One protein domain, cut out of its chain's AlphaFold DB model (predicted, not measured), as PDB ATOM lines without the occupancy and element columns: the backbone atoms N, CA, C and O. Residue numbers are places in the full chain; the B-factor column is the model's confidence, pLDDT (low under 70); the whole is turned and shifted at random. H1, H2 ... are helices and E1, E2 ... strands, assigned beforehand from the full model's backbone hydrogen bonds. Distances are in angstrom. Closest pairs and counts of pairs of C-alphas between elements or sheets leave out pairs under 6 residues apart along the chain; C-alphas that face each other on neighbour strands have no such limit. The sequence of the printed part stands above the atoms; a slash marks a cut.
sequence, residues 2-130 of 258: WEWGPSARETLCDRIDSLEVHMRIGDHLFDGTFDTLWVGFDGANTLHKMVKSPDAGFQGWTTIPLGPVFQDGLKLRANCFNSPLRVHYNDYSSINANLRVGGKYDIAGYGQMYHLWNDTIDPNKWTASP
ATOM      1  N   TRP A   2     230.089  61.189 322.587       85.19
ATOM      2  CA  TRP A   2     231.408  61.383 321.977       85.19
ATOM      3  C   TRP A   2     232.122  62.586 322.612       85.19
ATOM      4  O   TRP A   2     231.472  63.482 323.157       85.19
ATOM      5  N   GLU A   3     233.449  62.588 322.519       83.81
ATOM      6  CA  GLU A   3     234.376  63.646 322.935       83.81
ATOM      7  C   GLU A   3     235.389  63.834 321.796       83.81
ATOM      8  O   GLU A   3     235.777  62.849 321.160       83.81
ATOM      9  N   TRP A   4     235.765  65.072 321.473       85.94
ATOM     10  CA  TRP A   4     236.572  65.345 320.284       85.94
ATOM     11  C   TRP A   4     238.005  64.797 320.387       85.94
ATOM     12  O   TRP A   4     238.722  65.046 321.356       85.94
ATOM     13  N   GLY A   5     238.432  64.072 319.354       81.19
ATOM     14  CA  GLY A   5     239.722  63.386 319.257       81.19
ATOM     15  C   GLY A   5     239.805  62.546 317.974       81.19
ATOM     16  O   GLY A   5     238.852  62.563 317.191       81.19
ATOM     17  N   PRO A   6     240.896  61.787 317.739       80.56
ATOM     18  CA  PRO A   6     241.141  61.105 316.462       80.56
ATOM     19  C   PRO A   6     239.978  60.224 315.986       80.56
ATOM     20  O   PRO A   6     239.484  60.412 314.879       80.56
ATOM     21  N   SER A   7     239.456  59.352 316.856       80.25
ATOM     22  CA  SER A   7     238.328  58.471 316.526       80.25
ATOM     23  C   SER A   7     237.016  59.229 316.299       80.25
ATOM     24  O   SER A   7     236.218  58.820 315.463       80.25
ATOM     25  N   ALA A   8     236.777  60.337 317.009       77.12
ATOM     26  CA  ALA A   8     235.590  61.164 316.791       77.12
ATOM     27  C   ALA A   8     235.677  61.909 315.452       77.12
ATOM     28  O   ALA A   8     234.697  61.956 314.721       77.12
ATOM     29  N   ARG A   9     236.860  62.410 315.079       79.88
ATOM     30  CA  ARG A   9     237.104  62.983 313.751       79.88
ATOM     31  C   ARG A   9     236.874  61.944 312.652       79.88
ATOM     32  O   ARG A   9     236.111  62.210 311.739       79.88
ATOM     33  N   GLU A  10     237.459  60.754 312.768       78.69
ATOM     34  CA  GLU A  10     237.321  59.679 311.767       78.69
ATOM     35  C   GLU A  10     235.888  59.146 311.609       78.69
ATOM     36  O   GLU A  10     235.555  58.622 310.552       78.69
ATOM     37  N   THR A  11     235.037  59.268 312.636       79.31
ATOM     38  CA  THR A  11     233.657  58.743 312.608       79.31
ATOM     39  C   THR A  11     232.563  59.799 312.450       79.31
ATOM     40  O   THR A  11     231.457  59.448 312.047       79.31
ATOM     41  N   LEU A  12     232.837  61.071 312.763       80.25
ATOM     42  CA  LEU A  12     231.857  62.169 312.733       80.25
ATOM     43  C   LEU A  12     232.238  63.305 311.772       80.25
ATOM     44  O   LEU A  12     231.422  64.203 311.568       80.25
ATOM     45  N   CYS A  13     233.472  63.321 311.255       77.06
ATOM     46  CA  CYS A  13     234.021  64.403 310.435       77.06
ATOM     47  C   CYS A  13     235.172  63.921 309.525       77.06
ATOM     48  O   CYS A  13     236.219  64.566 309.428       77.06
ATOM     49  N   ASP A  14     235.002  62.768 308.870       74.56
ATOM     50  CA  ASP A  14     235.938  62.268 307.850       74.56
ATOM     51  C   ASP A  14     235.967  63.183 306.610       74.56
ATOM     52  O   ASP A  14     236.952  63.228 305.869       74.56
ATOM     53  N   ARG A  15     234.879  63.934 306.403       67.00
ATOM     54  CA  ARG A  15     234.666  64.872 305.305       67.00
ATOM     55  C   ARG A  15     234.044  66.183 305.781       67.00
ATOM     56  O   ARG A  15     233.213  66.212 306.688       67.00
ATOM     57  N   ILE A  16     234.418  67.258 305.090       66.44
ATOM     58  CA  ILE A  16     233.891  68.618 305.250       66.44
ATOM     59  C   ILE A  16     233.012  68.953 304.038       66.44
ATOM     60  O   ILE A  16     233.440  68.746 302.902       66.44
ATOM     61  N   ASP A  17     231.825  69.511 304.280       62.34
ATOM     62  CA  ASP A  17     230.876  69.900 303.220       62.34
ATOM     63  C   ASP A  17     231.050  71.338 302.744       62.34
ATOM     64  O   ASP A  17     230.881  71.659 301.568       62.34
ATOM     65  N   SER A  18     231.360  72.228 303.679       66.38
ATOM     66  CA  SER A  18     231.465  73.659 303.439       66.38
ATOM     67  C   SER A  18     232.592  74.215 304.281       66.38
ATOM     68  O   SER A  18     232.624  73.973 305.490       66.38
ATOM     69  N   LEU A  19     233.461  75.000 303.659       71.12
ATOM     70  CA  LEU A  19     234.520  75.720 304.338       71.12
ATOM     71  C   LEU A  19     234.177  77.203 304.333       71.12
ATOM     72  O   LEU A  19     233.804  77.764 303.304       71.12
ATOM     73  N   GLU A  20     234.299  77.848 305.480       73.81
ATOM     74  CA  GLU A  20     234.111  79.286 305.598       73.81
ATOM     75  C   GLU A  20     235.363  79.909 306.184       73.81
ATOM     76  O   GLU A  20     235.979  79.374 307.112       73.81
ATOM     77  N   VAL A  21     235.731  81.049 305.614       73.44
ATOM     78  CA  VAL A  21     236.979  81.729 305.918       73.44
ATOM     79  C   VAL A  21     236.693  83.118 306.421       73.44
ATOM     80  O   VAL A  21     235.939  83.874 305.810       73.44
ATOM     81  N   HIS A  22     237.331  83.425 307.541       78.44
ATOM     82  CA  HIS A  22     237.393  84.763 308.084       78.44
ATOM     83  C   HIS A  22     238.696  85.444 307.686       78.44
ATOM     84  O   HIS A  22     239.765  84.841 307.790       78.44
ATOM     85  N   MET A  23     238.587  86.721 307.342       76.94
ATOM     86  CA  MET A  23     239.696  87.632 307.091       76.94
ATOM     87  C   MET A  23     239.432  88.945 307.828       76.94
ATOM     88  O   MET A  23     238.285  89.410 307.873       76.94
ATOM     89  N   ARG A  24     240.484  89.551 308.385       75.19
ATOM     90  CA  ARG A  24     240.426  90.893 308.964       75.19
ATOM     91  C   ARG A  24     241.676  91.693 308.619       75.19
ATOM     92  O   ARG A  24     242.740  91.393 309.148       75.19
ATOM     93  N   ILE A  25     241.496  92.745 307.830       75.62
ATOM     94  CA  ILE A  25     242.577  93.648 307.439       75.62
ATOM     95  C   ILE A  25     242.976  94.553 308.610       75.62
ATOM     96  O   ILE A  25     242.124  94.932 309.423       75.62
ATOM     97  N   GLY A  26     244.268  94.877 308.699       70.50
ATOM     98  CA  GLY A  26     244.803  95.887 309.620       70.50
ATOM     99  C   GLY A  26     244.042  97.220 309.562       70.50
ATOM    100  O   GLY A  26     243.435  97.567 308.548       70.50
ATOM    101  N   ASP A  27     243.999  97.945 310.681       78.31
ATOM    102  CA  ASP A  27     243.200  99.169 310.845       78.31
ATOM    103  C   ASP A  27     243.995 100.469 310.632       78.31
ATOM    104  O   ASP A  27     243.467 101.565 310.846       78.31
ATOM    105  N   HIS A  28     245.259 100.379 310.210       74.94
ATOM    106  CA  HIS A  28     246.103 101.546 309.995       74.94
ATOM    107  C   HIS A  28     245.866 102.192 308.624       74.94
ATOM    108  O   HIS A  28     245.320 101.618 307.677       74.94
ATOM    109  N   LEU A  29     246.285 103.454 308.514       70.38
ATOM    110  CA  LEU A  29     246.203 104.204 307.270       70.38
ATOM    111  C   LEU A  29     247.050 103.505 306.191       70.38
ATOM    112  O   LEU A  29     248.265 103.405 306.343       70.38
ATOM    113  N   PHE A  30     246.394 103.110 305.095       76.25
ATOM    114  CA  PHE A  30     246.932 102.338 303.961       76.25
ATOM    115  C   PHE A  30     247.069 100.810 304.146       76.25
ATOM    116  O   PHE A  30     247.655 100.177 303.273       76.25
ATOM    117  N   ASP A  31     246.468 100.204 305.177       76.56
ATOM    118  CA  ASP A  31     246.410  98.729 305.297       76.56
ATOM    119  C   ASP A  31     245.428  98.077 304.296       76.56
ATOM    120  O   ASP A  31     245.557  96.904 303.950       76.56
ATOM    121  N   GLY A  32     244.441  98.836 303.807       83.00
ATOM    122  CA  GLY A  32     243.533  98.403 302.740       83.00
ATOM    123  C   GLY A  32     244.223  98.289 301.373       83.00
ATOM    124  O   GLY A  32     245.278  98.874 301.135       83.00
ATOM    125  N   THR A  33     243.592  97.589 300.429       82.62
ATOM    126  CA  THR A  33     244.101  97.458 299.051       82.62
ATOM    127  C   THR A  33     243.046  97.822 298.014       82.62
ATOM    128  O   THR A  33     241.851  97.647 298.232       82.62
ATOM    129  N   PHE A  34     243.483  98.290 296.843       85.25
ATOM    130  CA  PHE A  34     242.622  98.450 295.669       85.25
ATOM    131  C   PHE A  34     242.418  97.135 294.899       85.25
ATOM    132  O   PHE A  34     241.503  97.047 294.072       85.25
ATOM    133  N   ASP A  35     243.226  96.112 295.174       84.06
ATOM    134  CA  ASP A  35     243.204  94.829 294.476       84.06
ATOM    135  C   ASP A  35     242.011  93.947 294.866       84.06
ATOM    136  O   ASP A  35     241.197  94.253 295.737       84.06
ATOM    137  N   THR A  36     241.865  92.818 294.175       86.06
ATOM    138  CA  THR A  36     240.936  91.760 294.588       86.06
ATOM    139  C   THR A  36     241.708  90.700 295.353       86.06
ATOM    140  O   THR A  36     242.681  90.169 294.828       86.06
ATOM    141  N   LEU A  37     241.259  90.376 296.566       82.81
ATOM    142  CA  LEU A  37     241.881  89.327 297.363       82.81
ATOM    143  C   LEU A  37     241.400  87.959 296.870       82.81
ATOM    144  O   LEU A  37     240.249  87.550 297.089       82.81
ATOM    145  N   TRP A  38     242.325  87.307 296.161       83.62
ATOM    146  CA  TRP A  38     242.318  85.892 295.803       83.62
ATOM    147  C   TRP A  38     243.310  85.153 296.732       83.62
ATOM    148  O   TRP A  38     244.302  85.749 297.125       83.62
ATOM    149  N   VAL A  39     243.151  83.879 297.097       79.31
ATOM    150  CA  VAL A  39     242.038  82.994 296.745       79.31
ATOM    151  C   VAL A  39     242.528  81.504 296.556       79.31
ATOM    152  O   VAL A  39     241.996  80.841 295.676       79.31
ATOM    153  N   GLY A  40     243.648  81.023 297.165       74.31
ATOM    154  CA  GLY A  40     244.445  79.769 296.912       74.31
ATOM    155  C   GLY A  40     244.397  78.548 297.919       74.31
ATOM    156  O   GLY A  40     244.186  78.719 299.111       74.31
ATOM    157  N   PHE A  41     244.593  77.288 297.470       70.25
ATOM    158  CA  PHE A  41     244.779  76.014 298.244       70.25
ATOM    159  C   PHE A  41     245.525  75.091 297.290       70.25
ATOM    160  O   PHE A  41     245.180  75.035 296.106       70.25
ATOM    161  N   ASP A  42     246.501  74.345 297.793       65.44
ATOM    162  CA  ASP A  42     247.279  73.461 296.937       65.44
ATOM    163  C   ASP A  42     246.439  72.288 296.392       65.44
ATOM    164  O   ASP A  42     245.515  71.797 297.046       65.44
ATOM    165  N   GLY A  43     246.718  71.879 295.156       62.88
ATOM    166  CA  GLY A  43     245.972  70.842 294.430       62.88
ATOM    167  C   GLY A  43     244.571  71.222 293.914       62.88
ATOM    168  O   GLY A  43     243.968  70.418 293.200       62.88
ATOM    169  N   ALA A  44     244.041  72.416 294.213       65.56
ATOM    170  CA  ALA A  44     242.743  72.883 293.707       65.56
ATOM    171  C   ALA A  44     242.893  73.897 292.550       65.56
ATOM    172  O   ALA A  44     243.625  74.877 292.645       65.56
ATOM    173  N   ASN A  45     242.145  73.695 291.457       69.31
ATOM    174  CA  ASN A  45     242.380  74.363 290.163       69.31
ATOM    175  C   ASN A  45     241.743  75.763 289.976       69.31
ATOM    176  O   ASN A  45     241.829  76.319 288.881       69.31
ATOM    177  N   THR A  46     241.061  76.329 290.977       73.50
ATOM    178  CA  THR A  46     240.022  77.354 290.732       73.50
ATOM    179  C   THR A  46     240.072  78.496 291.745       73.50
ATOM    180  O   THR A  46     239.366  78.397 292.718       73.50
ATOM    181  N   LEU A  47     240.829  79.590 291.612       77.25
ATOM    182  CA  LEU A  47     240.816  80.626 292.678       77.25
ATOM    183  C   LEU A  47     239.391  81.180 292.957       77.25
ATOM    184  O   LEU A  47     238.750  81.662 292.019       77.25
ATOM    185  N   HIS A  48     238.884  81.168 294.205       77.12
ATOM    186  CA  HIS A  48     237.669  81.947 294.526       77.12
ATOM    187  C   HIS A  48     238.015  83.428 294.744       77.12
ATOM    188  O   HIS A  48     239.170  83.823 294.866       77.12
ATOM    189  N   LYS A  49     236.991  84.265 294.887       85.06
ATOM    190  CA  LYS A  49     237.128  85.666 295.277       85.06
ATOM    191  C   LYS A  49     236.581  85.861 296.688       85.06
ATOM    192  O   LYS A  49     235.418  85.538 296.910       85.06
ATOM    193  N   MET A  50     237.365  86.439 297.602       82.19
ATOM    194  CA  MET A  50     236.835  86.895 298.899       82.19
ATOM    195  C   MET A  50     236.213  88.288 298.778       82.19
ATOM    196  O   MET A  50     235.013  88.463 298.970       82.19
ATOM    197  N   VAL A  51     237.016  89.289 298.413       87.25
ATOM    198  CA  VAL A  51     236.594  90.697 298.381       87.25
ATOM    199  C   VAL A  51     237.351  91.455 297.294       87.25
ATOM    200  O   VAL A  51     238.459  91.074 296.915       87.25
ATOM    201  N   LYS A  52     236.748  92.520 296.761       90.75
ATOM    202  CA  LYS A  52     237.415  93.467 295.861       90.75
ATOM    203  C   LYS A  52     237.548  94.812 296.559       90.75
ATOM    204  O   LYS A  52     236.545  95.320 297.043       90.75
ATOM    205  N   SER A  53     238.752  95.366 296.507       88.25
ATOM    206  CA  SER A  53     239.121  96.688 297.004       88.25
ATOM    207  C   SER A  53     238.711  96.940 298.470       88.25
ATOM    208  O   SER A  53     237.956  97.877 298.718       88.25
ATOM    209  N   PRO A  54     239.092  96.069 299.429       90.12
ATOM    210  CA  PRO A  54     238.723  96.230 300.831       90.12
ATOM    211  C   PRO A  54     239.501  97.373 301.502       90.12
ATOM    212  O   PRO A  54     240.721  97.482 301.366       90.12
ATOM    213  N   ASP A  55     238.784  98.183 302.278       86.81
ATOM    214  CA  ASP A  55     239.356  99.247 303.102       86.81
ATOM    215  C   ASP A  55     240.140  98.700 304.312       86.81
ATOM    216  O   ASP A  55     239.978  97.546 304.724       86.81
ATOM    217  N   ALA A  56     240.959  99.561 304.924       81.88
ATOM    218  CA  ALA A  56     241.571  99.283 306.222       81.88
ATOM    219  C   ALA A  56     240.490  99.007 307.286       81.88
ATOM    220  O   ALA A  56     239.432  99.643 307.303       81.88
ATOM    221  N   GLY A  57     240.741  98.041 308.166       77.44
ATOM    222  CA  GLY A  57     239.791  97.566 309.171       77.44
ATOM    223  C   GLY A  57     238.669  96.677 308.619       77.44
ATOM    224  O   GLY A  57     237.759  96.327 309.373       77.44
ATOM    225  N   PHE A  58     238.701  96.289 307.334       84.38
ATOM    226  CA  PHE A  58     237.747  95.329 306.770       84.38
ATOM    227  C   PHE A  58     237.706  94.043 307.604       84.38
ATOM    228  O   PHE A  58     238.741  93.444 307.886       84.38
ATOM    229  N   GLN A  59     236.503  93.564 307.923       81.75
ATOM    230  CA  GLN A  59     236.289  92.274 308.569       81.75
ATOM    231  C   GLN A  59     235.131  91.539 307.892       81.75
ATOM    232  O   GLN A  59     234.032  92.085 307.776       81.75
ATOM    233  N   GLY A  60     235.345  90.291 307.470       74.31
ATOM    234  CA  GLY A  60     234.315  89.541 306.755       74.31
ATOM    235  C   GLY A  60     234.500  88.029 306.775       74.31
ATOM    236  O   GLY A  60     235.608  87.512 306.927       74.31
ATOM    237  N   TRP A  61     233.380  87.327 306.593       75.81
ATOM    238  CA  TRP A  61     233.343  85.899 306.290       75.81
ATOM    239  C   TRP A  61     232.979  85.695 304.820       75.81
ATOM    240  O   TRP A  61     232.030  86.303 304.323       75.81
ATOM    241  N   THR A  62     233.682  84.791 304.147       75.81
ATOM    242  CA  THR A  62     233.288  84.265 302.837       75.81
ATOM    243  C   THR A  62     233.032  82.768 302.975       75.81
ATOM    244  O   THR A  62     233.848  82.044 303.545       75.81
ATOM    245  N   THR A  63     231.903  82.293 302.448       65.44
ATOM    246  CA  THR A  63     231.673  80.860 302.238       65.44
ATOM    247  C   THR A  63     232.370  80.435 300.955       65.44
ATOM    248  O   THR A  63     232.182  81.042 299.900       65.44
ATOM    249  N   ILE A  64     233.182  79.394 301.055       60.00
ATOM    250  CA  ILE A  64     234.070  78.906 300.007       60.00
ATOM    251  C   ILE A  64     233.554  77.545 299.543       60.00
ATOM    252  O   ILE A  64     233.653  76.561 300.282       60.00
ATOM    253  N   PRO A  65     232.953  77.468 298.338       50.53
ATOM    254  CA  PRO A  65     232.551  76.204 297.729       50.53
ATOM    255  C   PRO A  65     233.781  75.442 297.194       50.53
ATOM    256  O   PRO A  65     233.939  75.260 295.992       50.53
ATOM    257  N   LEU A  66     234.657  75.047 298.128       42.97
ATOM    258  CA  LEU A  66     235.887  74.257 297.998       42.97
ATOM    259  C   LEU A  66     236.660  74.366 296.673       42.97
ATOM    260  O   LEU A  66     236.755  73.429 295.881       42.97
ATOM    261  N   GLY A  67     237.351  75.494 296.544       34.94
ATOM    262  CA  GLY A  67     238.564  75.666 295.759       34.94
ATOM    263  C   GLY A  67     238.760  77.137 295.398       34.94
ATOM    264  O   GLY A  67     237.912  77.628 294.672       34.94
ATOM    265  N   PRO A  68     239.893  77.786 295.745       50.19
ATOM    266  CA  PRO A  68     240.421  77.866 297.133       50.19
ATOM    267  C   PRO A  68     240.655  79.304 297.749       50.19
ATOM    268  O   PRO A  68     239.817  80.102 297.383       50.19
ATOM    269  N   VAL A  69     241.576  79.670 298.724       39.88
ATOM    270  CA  VAL A  69     241.510  80.907 299.646       39.88
ATOM    271  C   VAL A  69     242.771  81.815 300.100       39.88
ATOM    272  O   VAL A  69     243.913  81.519 299.787       39.88
ATOM    273  N   PHE A  70     242.563  82.964 300.828       41.28
ATOM    274  CA  PHE A  70     243.442  83.892 301.673       41.28
ATOM    275  C   PHE A  70     243.831  85.321 301.163       41.28
ATOM    276  O   PHE A  70     243.836  85.511 299.960       41.28
ATOM    277  N   GLN A  71     244.066  86.415 301.945       41.25
ATOM    278  CA  GLN A  71     244.560  86.661 303.342       41.25
ATOM    279  C   GLN A  71     244.000  87.910 304.095       41.25
ATOM    280  O   GLN A  71     243.896  88.962 303.475       41.25
ATOM    281  N   ASP A  72     243.870  87.852 305.437       43.69
ATOM    282  CA  ASP A  72     244.607  88.697 306.428       43.69
ATOM    283  C   ASP A  72     244.243  88.227 307.858       43.69
ATOM    284  O   ASP A  72     243.105  88.382 308.322       43.69
ATOM    285  N   GLY A  73     245.156  87.476 308.484       56.09
ATOM    286  CA  GLY A  73     244.796  86.441 309.459       56.09
ATOM    287  C   GLY A  73     243.865  85.372 308.857       56.09
ATOM    288  O   GLY A  73     243.178  85.588 307.856       56.09
ATOM    289  N   LEU A  74     243.844  84.175 309.441       62.91
ATOM    290  CA  LEU A  74     243.044  83.084 308.901       62.91
ATOM    291  C   LEU A  74     242.407  82.216 309.988       62.91
ATOM    292  O   LEU A  74     243.074  81.476 310.706       62.91
ATOM    293  N   LYS A  75     241.074  82.241 310.042       73.19
ATOM    294  CA  LYS A  75     240.279  81.220 310.735       73.19
ATOM    295  C   LYS A  75     239.499  80.412 309.717       73.19
ATOM    296  O   LYS A  75     238.824  80.997 308.866       73.19
ATOM    297  N   LEU A  76     239.557  79.091 309.844       78.94
ATOM    298  CA  LEU A  76     238.674  78.184 309.121       78.94
ATOM    299  C   LEU A  76     237.565  77.722 310.058       78.94
ATOM    300  O   LEU A  76     237.826  77.385 311.216       78.94
ATOM    301  N   ARG A  77     236.343  77.636 309.543       84.44
ATOM    302  CA  ARG A  77     235.292  76.811 310.142       84.44
ATOM    303  C   ARG A  77     234.677  75.921 309.075       84.44
ATOM    304  O   ARG A  77     234.594  76.313 307.911       84.44
ATOM    305  N   ALA A  78     234.264  74.734 309.480       82.62
ATOM    306  CA  ALA A  78     233.703  73.737 308.592       82.62
ATOM    307  C   ALA A  78     232.535  73.001 309.251       82.62
ATOM    308  O   ALA A  78     232.540  72.775 310.460       82.62
ATOM    309  N   ASN A  79     231.551  72.618 308.436       83.50
ATOM    310  CA  ASN A  79     230.507  71.675 308.832       83.50
ATOM    311  C   ASN A  79     230.923  70.272 308.361       83.50
ATOM    312  O   ASN A  79     231.384  70.109 307.223       83.50
ATOM    313  N   CYS A  80     230.777  69.280 309.234       81.12
ATOM    314  CA  CYS A  80     231.093  67.884 308.944       81.12
ATOM    315  C   CYS A  80     229.969  67.213 308.127       81.12
ATOM    316  O   CYS A  80     228.790  67.466 308.376       81.12
ATOM    317  N   PHE A  81     230.308  66.335 307.175       76.44
ATOM    318  CA  PHE A  81     229.310  65.696 306.301       76.44
ATOM    319  C   PHE A  81     228.262  64.900 307.094       76.44
ATOM    320  O   PHE A  81     228.598  64.087 307.953       76.44
ATOM    321  N   ASN A  82     226.978  65.125 306.788       76.75
ATOM    322  CA  ASN A  82     225.819  64.528 307.477       76.75
ATOM    323  C   ASN A  82     225.781  64.737 309.006       76.75
ATOM    324  O   ASN A  82     225.140  63.963 309.719       76.75
ATOM    325  N   SER A  83     226.436  65.777 309.522       76.69
ATOM    326  CA  SER A  83     226.527  66.042 310.956       76.69
ATOM    327  C   SER A  83     226.287  67.528 311.250       76.69
ATOM    328  O   SER A  83     226.806  68.382 310.536       76.69
ATOM    329  N   PRO A  84     225.535  67.885 312.311       76.81
ATOM    330  CA  PRO A  84     225.425  69.276 312.757       76.81
ATOM    331  C   PRO A  84     226.730  69.791 313.392       76.81
ATOM    332  O   PRO A  84     226.819  70.963 313.749       76.81
ATOM    333  N   LEU A  85     227.731  68.916 313.562       83.62
ATOM    334  CA  LEU A  85     229.007  69.241 314.176       83.62
ATOM    335  C   LEU A  85     229.777  70.272 313.347       83.62
ATOM    336  O   LEU A  85     230.060  70.064 312.162       83.62
ATOM    337  N   ARG A  86     230.178  71.354 314.015       84.75
ATOM    338  CA  ARG A  86     231.135  72.320 313.484       84.75
ATOM    339  C   ARG A  86     232.522  72.044 314.018       84.75
ATOM    340  O   ARG A  86     232.702  71.719 315.190       84.75
ATOM    341  N   VAL A  87     233.503  72.220 313.146       87.12
ATOM    342  CA  VAL A  87     234.920  72.172 313.490       87.12
ATOM    343  C   VAL A  87     235.608  73.468 313.078       87.12
ATOM    344  O   VAL A  87     235.253  74.098 312.080       87.12
ATOM    345  N   HIS A  88     236.595  73.874 313.863       86.31
ATOM    346  CA  HIS A  88     237.323  75.129 313.734       86.31
ATOM    347  C   HIS A  88     238.820  74.855 313.609       86.31
ATOM    348  O   HIS A  88     239.342  73.968 314.276       86.31
ATOM    349  N   TYR A  89     239.516  75.641 312.793       83.19
ATOM    350  CA  TYR A  89     240.974  75.633 312.699       83.19
ATOM    351  C   TYR A  89     241.473  77.057 312.934       83.19
ATOM    352  O   TYR A  89     241.205  77.963 312.136       83.19
ATOM    353  N   ASN A  90     242.164  77.259 314.058       79.81
ATOM    354  CA  ASN A  90     242.535  78.582 314.564       79.81
ATOM    355  C   ASN A  90     244.055  78.821 314.641       79.81
ATOM    356  O   ASN A  90     244.450  79.916 315.032       79.81
ATOM    357  N   ASP A  91     244.908  77.872 314.236       81.69
ATOM    358  CA  ASP A  91     246.377  78.042 314.227       81.69
ATOM    359  C   ASP A  91     246.833  79.291 313.458       81.69
ATOM    360  O   ASP A  91     247.791  79.954 313.843       81.69
ATOM    361  N   TYR A  92     246.110  79.652 312.396       71.56
ATOM    362  CA  TYR A  92     246.410  80.815 311.561       71.56
ATOM    363  C   TYR A  92     245.642  82.081 311.966       71.56
ATOM    364  O   TYR A  92     245.704  83.106 311.284       71.56
ATOM    365  N   SER A  93     244.942  82.053 313.106       65.69
ATOM    366  CA  SER A  93     244.164  83.197 313.603       65.69
ATOM    367  C   SER A  93     245.018  84.425 313.935       65.69
ATOM    368  O   SER A  93     244.481  85.527 314.032       65.69
ATOM    369  N   SER A  94     246.333  84.236 314.064       58.94
ATOM    370  CA  SER A  94     247.346  85.262 314.297       58.94
ATOM    371  C   SER A  94     248.531  85.133 313.327       58.94
ATOM    372  O   SER A  94     249.687  85.103 313.754       58.94
ATOM    373  N   ILE A  95     248.270  85.118 312.007       59.28
ATOM    374  CA  ILE A  95     249.303  85.452 311.003       59.28
ATOM    375  C   ILE A  95     249.710  86.921 311.216       59.28
ATOM    376  O   ILE A  95     249.221  87.828 310.556       59.28
ATOM    377  N   ASN A  96     250.593  87.162 312.184       51.28
ATOM    378  CA  ASN A  96     251.159  88.471 312.492       51.28
ATOM    379  C   ASN A  96     252.443  88.668 311.675       51.28
ATOM    380  O   ASN A  96     253.550  88.743 312.211       51.28
ATOM    381  N   ALA A  97     252.286  88.645 310.354       52.41
ATOM    382  CA  ALA A  97     253.356  88.823 309.389       52.41
ATOM    383  C   ALA A  97     252.999  89.989 308.465       52.41
ATOM    384  O   ALA A  97     251.879  90.075 307.980       52.41
ATOM    385  N   ASN A  98     253.969  90.860 308.180       54.53
ATOM    386  CA  ASN A  98     253.822  91.866 307.131       54.53
ATOM    387  C   ASN A  98     253.988  91.171 305.776       54.53
ATOM    388  O   ASN A  98     255.112  90.866 305.365       54.53
ATOM    389  N   LEU A  99     252.873  90.879 305.115       60.00
ATOM    390  CA  LEU A  99     252.829  90.058 303.909       60.00
ATOM    391  C   LEU A  99     253.059  90.973 302.698       60.00
ATOM    392  O   LEU A  99     252.227  91.807 302.355       60.00
ATOM    393  N   ARG A 100     254.257  90.881 302.108       60.72
ATOM    394  CA  ARG A 100     254.720  91.795 301.051       60.72
ATOM    395  C   ARG A 100     254.461  91.242 299.659       60.72
ATOM    396  O   ARG A 100     254.593  90.045 299.417       60.72
ATOM    397  N   VAL A 101     254.163  92.149 298.733       61.44
ATOM    398  CA  VAL A 101     253.831  91.837 297.341       61.44
ATOM    399  C   VAL A 101     254.868  92.465 296.415       61.44
ATOM    400  O   VAL A 101     255.095  93.670 296.469       61.44
ATOM    401  N   GLY A 102     255.484  91.666 295.542       55.66
ATOM    402  CA  GLY A 102     256.418  92.158 294.529       55.66
ATOM    403  C   GLY A 102     257.735  91.390 294.448       55.66
ATOM    404  O   GLY A 102     257.931  90.357 295.082       55.66
ATOM    405  N   GLY A 103     258.639  91.888 293.600       55.78
ATOM    406  CA  GLY A 103     260.011  91.376 293.492       55.78
ATOM    407  C   GLY A 103     260.954  91.969 294.547       55.78
ATOM    408  O   GLY A 103     260.521  92.533 295.544       55.78
ATOM    409  N   LYS A 104     262.267  91.952 294.269       50.94
ATOM    410  CA  LYS A 104     263.358  92.486 295.125       50.94
ATOM    411  C   LYS A 104     263.190  93.951 295.607       50.94
ATOM    412  O   LYS A 104     263.967  94.406 296.440       50.94
ATOM    413  N   TYR A 105     262.220  94.687 295.070       58.41
ATOM    414  CA  TYR A 105     261.967  96.104 295.344       58.41
ATOM    415  C   TYR A 105     260.556  96.386 295.895       58.41
ATOM    416  O   TYR A 105     260.142  97.537 295.868       58.41
ATOM    417  N   ASP A 106     259.806  95.362 296.329       60.09
ATOM    418  CA  ASP A 106     258.415  95.483 296.817       60.09
ATOM    419  C   ASP A 106     257.448  96.151 295.802       60.09
ATOM    420  O   ASP A 106     256.452  96.773 296.161       60.09
ATOM    421  N   ILE A 107     257.743  96.026 294.498       62.94
ATOM    422  CA  ILE A 107     256.881  96.504 293.407       62.94
ATOM    423  C   ILE A 107     256.027  95.340 292.897       62.94
ATOM    424  O   ILE A 107     256.552  94.403 292.282       62.94
ATOM    425  N   ALA A 108     254.714  95.428 293.111       69.56
ATOM    426  CA  ALA A 108     253.725  94.587 292.447       69.56
ATOM    427  C   ALA A 108     253.502  95.058 290.996       69.56
ATOM    428  O   ALA A 108     253.304  96.242 290.722       69.56
ATOM    429  N   GLY A 109     253.546  94.125 290.047       69.12
ATOM    430  CA  GLY A 109     253.243  94.373 288.642       69.12
ATOM    431  C   GLY A 109     251.736  94.394 288.403       69.12
ATOM    432  O   GLY A 109     251.015  93.515 288.875       69.12
ATOM    433  N   TYR A 110     251.256  95.373 287.634       71.38
ATOM    434  CA  TYR A 110     249.834  95.497 287.316       71.38
ATOM    435  C   TYR A 110     249.292  94.226 286.638       71.38
ATOM    436  O   TYR A 110     249.873  93.729 285.671       71.38
ATOM    437  N   GLY A 111     248.170  93.708 287.147       73.12
ATOM    438  CA  GLY A 111     247.516  92.504 286.624       73.12
ATOM    439  C   GLY A 111     248.240  91.181 286.905       73.12
ATOM    440  O   GLY A 111     247.839  90.161 286.349       73.12
ATOM    441  N   GLN A 112     249.290  91.169 287.733       75.31
ATOM    442  CA  GLN A 112     249.960  89.936 288.160       75.31
ATOM    443  C   GLN A 112     249.266  89.313 289.378       75.31
ATOM    444  O   GLN A 112     248.719  90.019 290.224       75.31
ATOM    445  N   MET A 113     249.328  87.985 289.489       72.56
ATOM    446  CA  MET A 113     248.934  87.262 290.700       72.56
ATOM    447  C   MET A 113     250.165  86.949 291.549       72.56
ATOM    448  O   MET A 113     251.208  86.564 291.022       72.56
ATOM    449  N   TYR A 114     250.023  87.090 292.865       70.94
ATOM    450  CA  TYR A 114     251.087  86.865 293.838       70.94
ATOM    451  C   TYR A 114     250.625  85.892 294.922       70.94
ATOM    452  O   TYR A 114     249.540  86.042 295.480       70.94
ATOM    453  N   HIS A 115     251.467  84.911 295.247       71.62
ATOM    454  CA  HIS A 115     251.257  84.054 296.411       71.62
ATOM    455  C   HIS A 115     251.660  84.825 297.664       71.62
ATOM    456  O   HIS A 115     252.845  84.956 297.959       71.62
ATOM    457  N   LEU A 116     250.668  85.355 298.377       68.69
ATOM    458  CA  LEU A 116     250.914  86.167 299.562       68.69
ATOM    459  C   LEU A 116     251.339  85.308 300.774       68.69
ATOM    460  O   LEU A 116     252.165  85.738 301.574       68.69
ATOM    461  N   TRP A 117     250.782  84.096 300.925       71.31
ATOM    462  CA  TRP A 117     251.100  83.118 301.982       71.31
ATOM    463  C   TRP A 117     250.663  81.708 301.565       71.31
ATOM    464  O   TRP A 117     249.774  81.557 300.726       71.31
ATOM    465  N   ASN A 118     251.289  80.694 302.160       74.50
ATOM    466  CA  ASN A 118     250.936  79.284 302.036       74.50
ATOM    467  C   ASN A 118     251.387  78.540 303.304       74.50
ATOM    468  O   ASN A 118     252.491  78.802 303.786       74.50
ATOM    469  N   ASP A 119     250.571  77.618 303.811       77.38
ATOM    470  CA  ASP A 119     250.901  76.720 304.926       77.38
ATOM    471  C   ASP A 119     249.958  75.491 304.927       77.38
ATOM    472  O   ASP A 119     248.968  75.445 304.192       77.38
ATOM    473  N   THR A 120     250.266  74.471 305.730       83.00
ATOM    474  CA  THR A 120     249.610  73.154 305.717       83.00
ATOM    475  C   THR A 120     248.527  73.029 306.791       83.00
ATOM    476  O   THR A 120     248.819  72.998 307.984       83.00
ATOM    477  N   ILE A 121     247.271  72.843 306.376       80.44
ATOM    478  CA  ILE A 121     246.146  72.587 307.288       80.44
ATOM    479  C   ILE A 121     246.261  71.164 307.861       80.44
ATOM    480  O   ILE A 121     245.896  70.192 307.200       80.44
ATOM    481  N   ASP A 122     246.750  71.034 309.094       83.00
ATOM    482  CA  ASP A 122     246.890  69.746 309.789       83.00
ATOM    483  C   ASP A 122     245.519  69.220 310.280       83.00
ATOM    484  O   ASP A 122     244.905  69.832 311.162       83.00
ATOM    485  N   PRO A 123     245.032  68.056 309.802       80.44
ATOM    486  CA  PRO A 123     243.768  67.474 310.256       80.44
ATOM    487  C   PRO A 123     243.668  67.256 311.776       80.44
ATOM    488  O   PRO A 123     242.564  67.086 312.295       80.44
ATOM    489  N   ASN A 124     244.787  67.201 312.507       82.31
ATOM    490  CA  ASN A 124     244.826  66.966 313.956       82.31
ATOM    491  C   ASN A 124     244.573  68.220 314.801       82.31
ATOM    492  O   ASN A 124     244.296  68.083 315.990       82.31
ATOM    493  N   LYS A 125     244.639  69.418 314.207       84.19
ATOM    494  CA  LYS A 125     244.476  70.696 314.924       84.19
ATOM    495  C   LYS A 125     243.093  71.326 314.782       84.19
ATOM    496  O   LYS A 125     242.831  72.388 315.338       84.19
ATOM    497  N   TRP A 126     242.195  70.670 314.052       85.88
ATOM    498  CA  TRP A 126     240.782  71.024 314.078       85.88
ATOM    499  C   TRP A 126     240.204  70.748 315.468       85.88
ATOM    500  O   TRP A 126     240.466  69.689 316.040       85.88
ATOM    501  N   THR A 127     239.393  71.662 315.993       87.88
ATOM    502  CA  THR A 127     238.653  71.509 317.254       87.88
ATOM    503  C   THR A 127     237.153  71.556 316.998       87.88
ATOM    504  O   THR A 127     236.681  72.368 316.206       87.88
ATOM    505  N   ALA A 128     236.384  70.681 317.643       88.06
ATOM    506  CA  ALA A 128     234.928  70.708 317.546       88.06
ATOM    507  C   ALA A 128     234.303  71.795 318.433       88.06
ATOM    508  O   ALA A 128     234.767  72.029 319.550       88.06
ATOM    509  N   SER A 129     233.210  72.394 317.960       86.06
ATOM    510  CA  SER A 129     232.272  73.163 318.781       86.06
ATOM    511  C   SER A 129     230.886  72.496 318.704       86.06
ATOM    512  O   SER A 129     230.339  72.371 317.601       86.06
ATOM    513  N   PRO A 130     230.334  72.012 319.834       90.44
ATOM    514  CA  PRO A 130     230.970  71.912 321.154       90.44
ATOM    515  C   PRO A 130     232.098  70.848 321.168       90.44
ATOM    516  O   PRO A 130     232.105  69.956 320.322       90.44
TER     517      PRO A 130
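What this domain is: This is residues 2 to 130 of the 258 residues of an uncharacterized protein of Ophiocordyceps camponoti-rufipedis (UniProt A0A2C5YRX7). With little regular structure, this is one strongly twisted antiparallel sheet, with small helix H1 at one end of the long axis and the loop of residues 90 to 126 reaching the other. The 129 printed residues, 35 in named elements, run H1, E1, E2, E3, E4, E5; the class is mostly strand, sheet order E2 E1 E3 E4 E5. The whole is only just compact, close to loose, radius of gyration of the C-alphas 16.2 A, spans 52 by 30 by 23 A.

How they stand to each other: H1, residues 6 to 12, only grazes the sheet with residues 8 to 12; its O i to N i+4 pairs are within hydrogen-bond range. E1, residues 16 to 24, forms a hairpin with E2, residues 59 to 64; N 64 and O 19, 2.8 A, are within range. E3, residues 75 to 80, is antiparallel to E1, N 20 and O 77 at 2.9 A. E3, E4, residues 86 to 89, and E5, residues 127 to 129, form a meander, each strand the antiparallel neighbour of the one before; N 78 and O 87 are 2.9 A apart, N 88 and O 127 2.8 A.

Where its parts are: H1 begins at C-alpha 6 (241.141, 61.105, 316.462), E5 ends at C-alpha 129 (232.272, 73.163, 318.781). E1 spans 23.5 A from first to last C-alpha.

The domain as a whole: The printed part has no cut; links E1 to E2 and E4 to E5 are long. Low-confidence residues include 63 to 74 and 93 to 109.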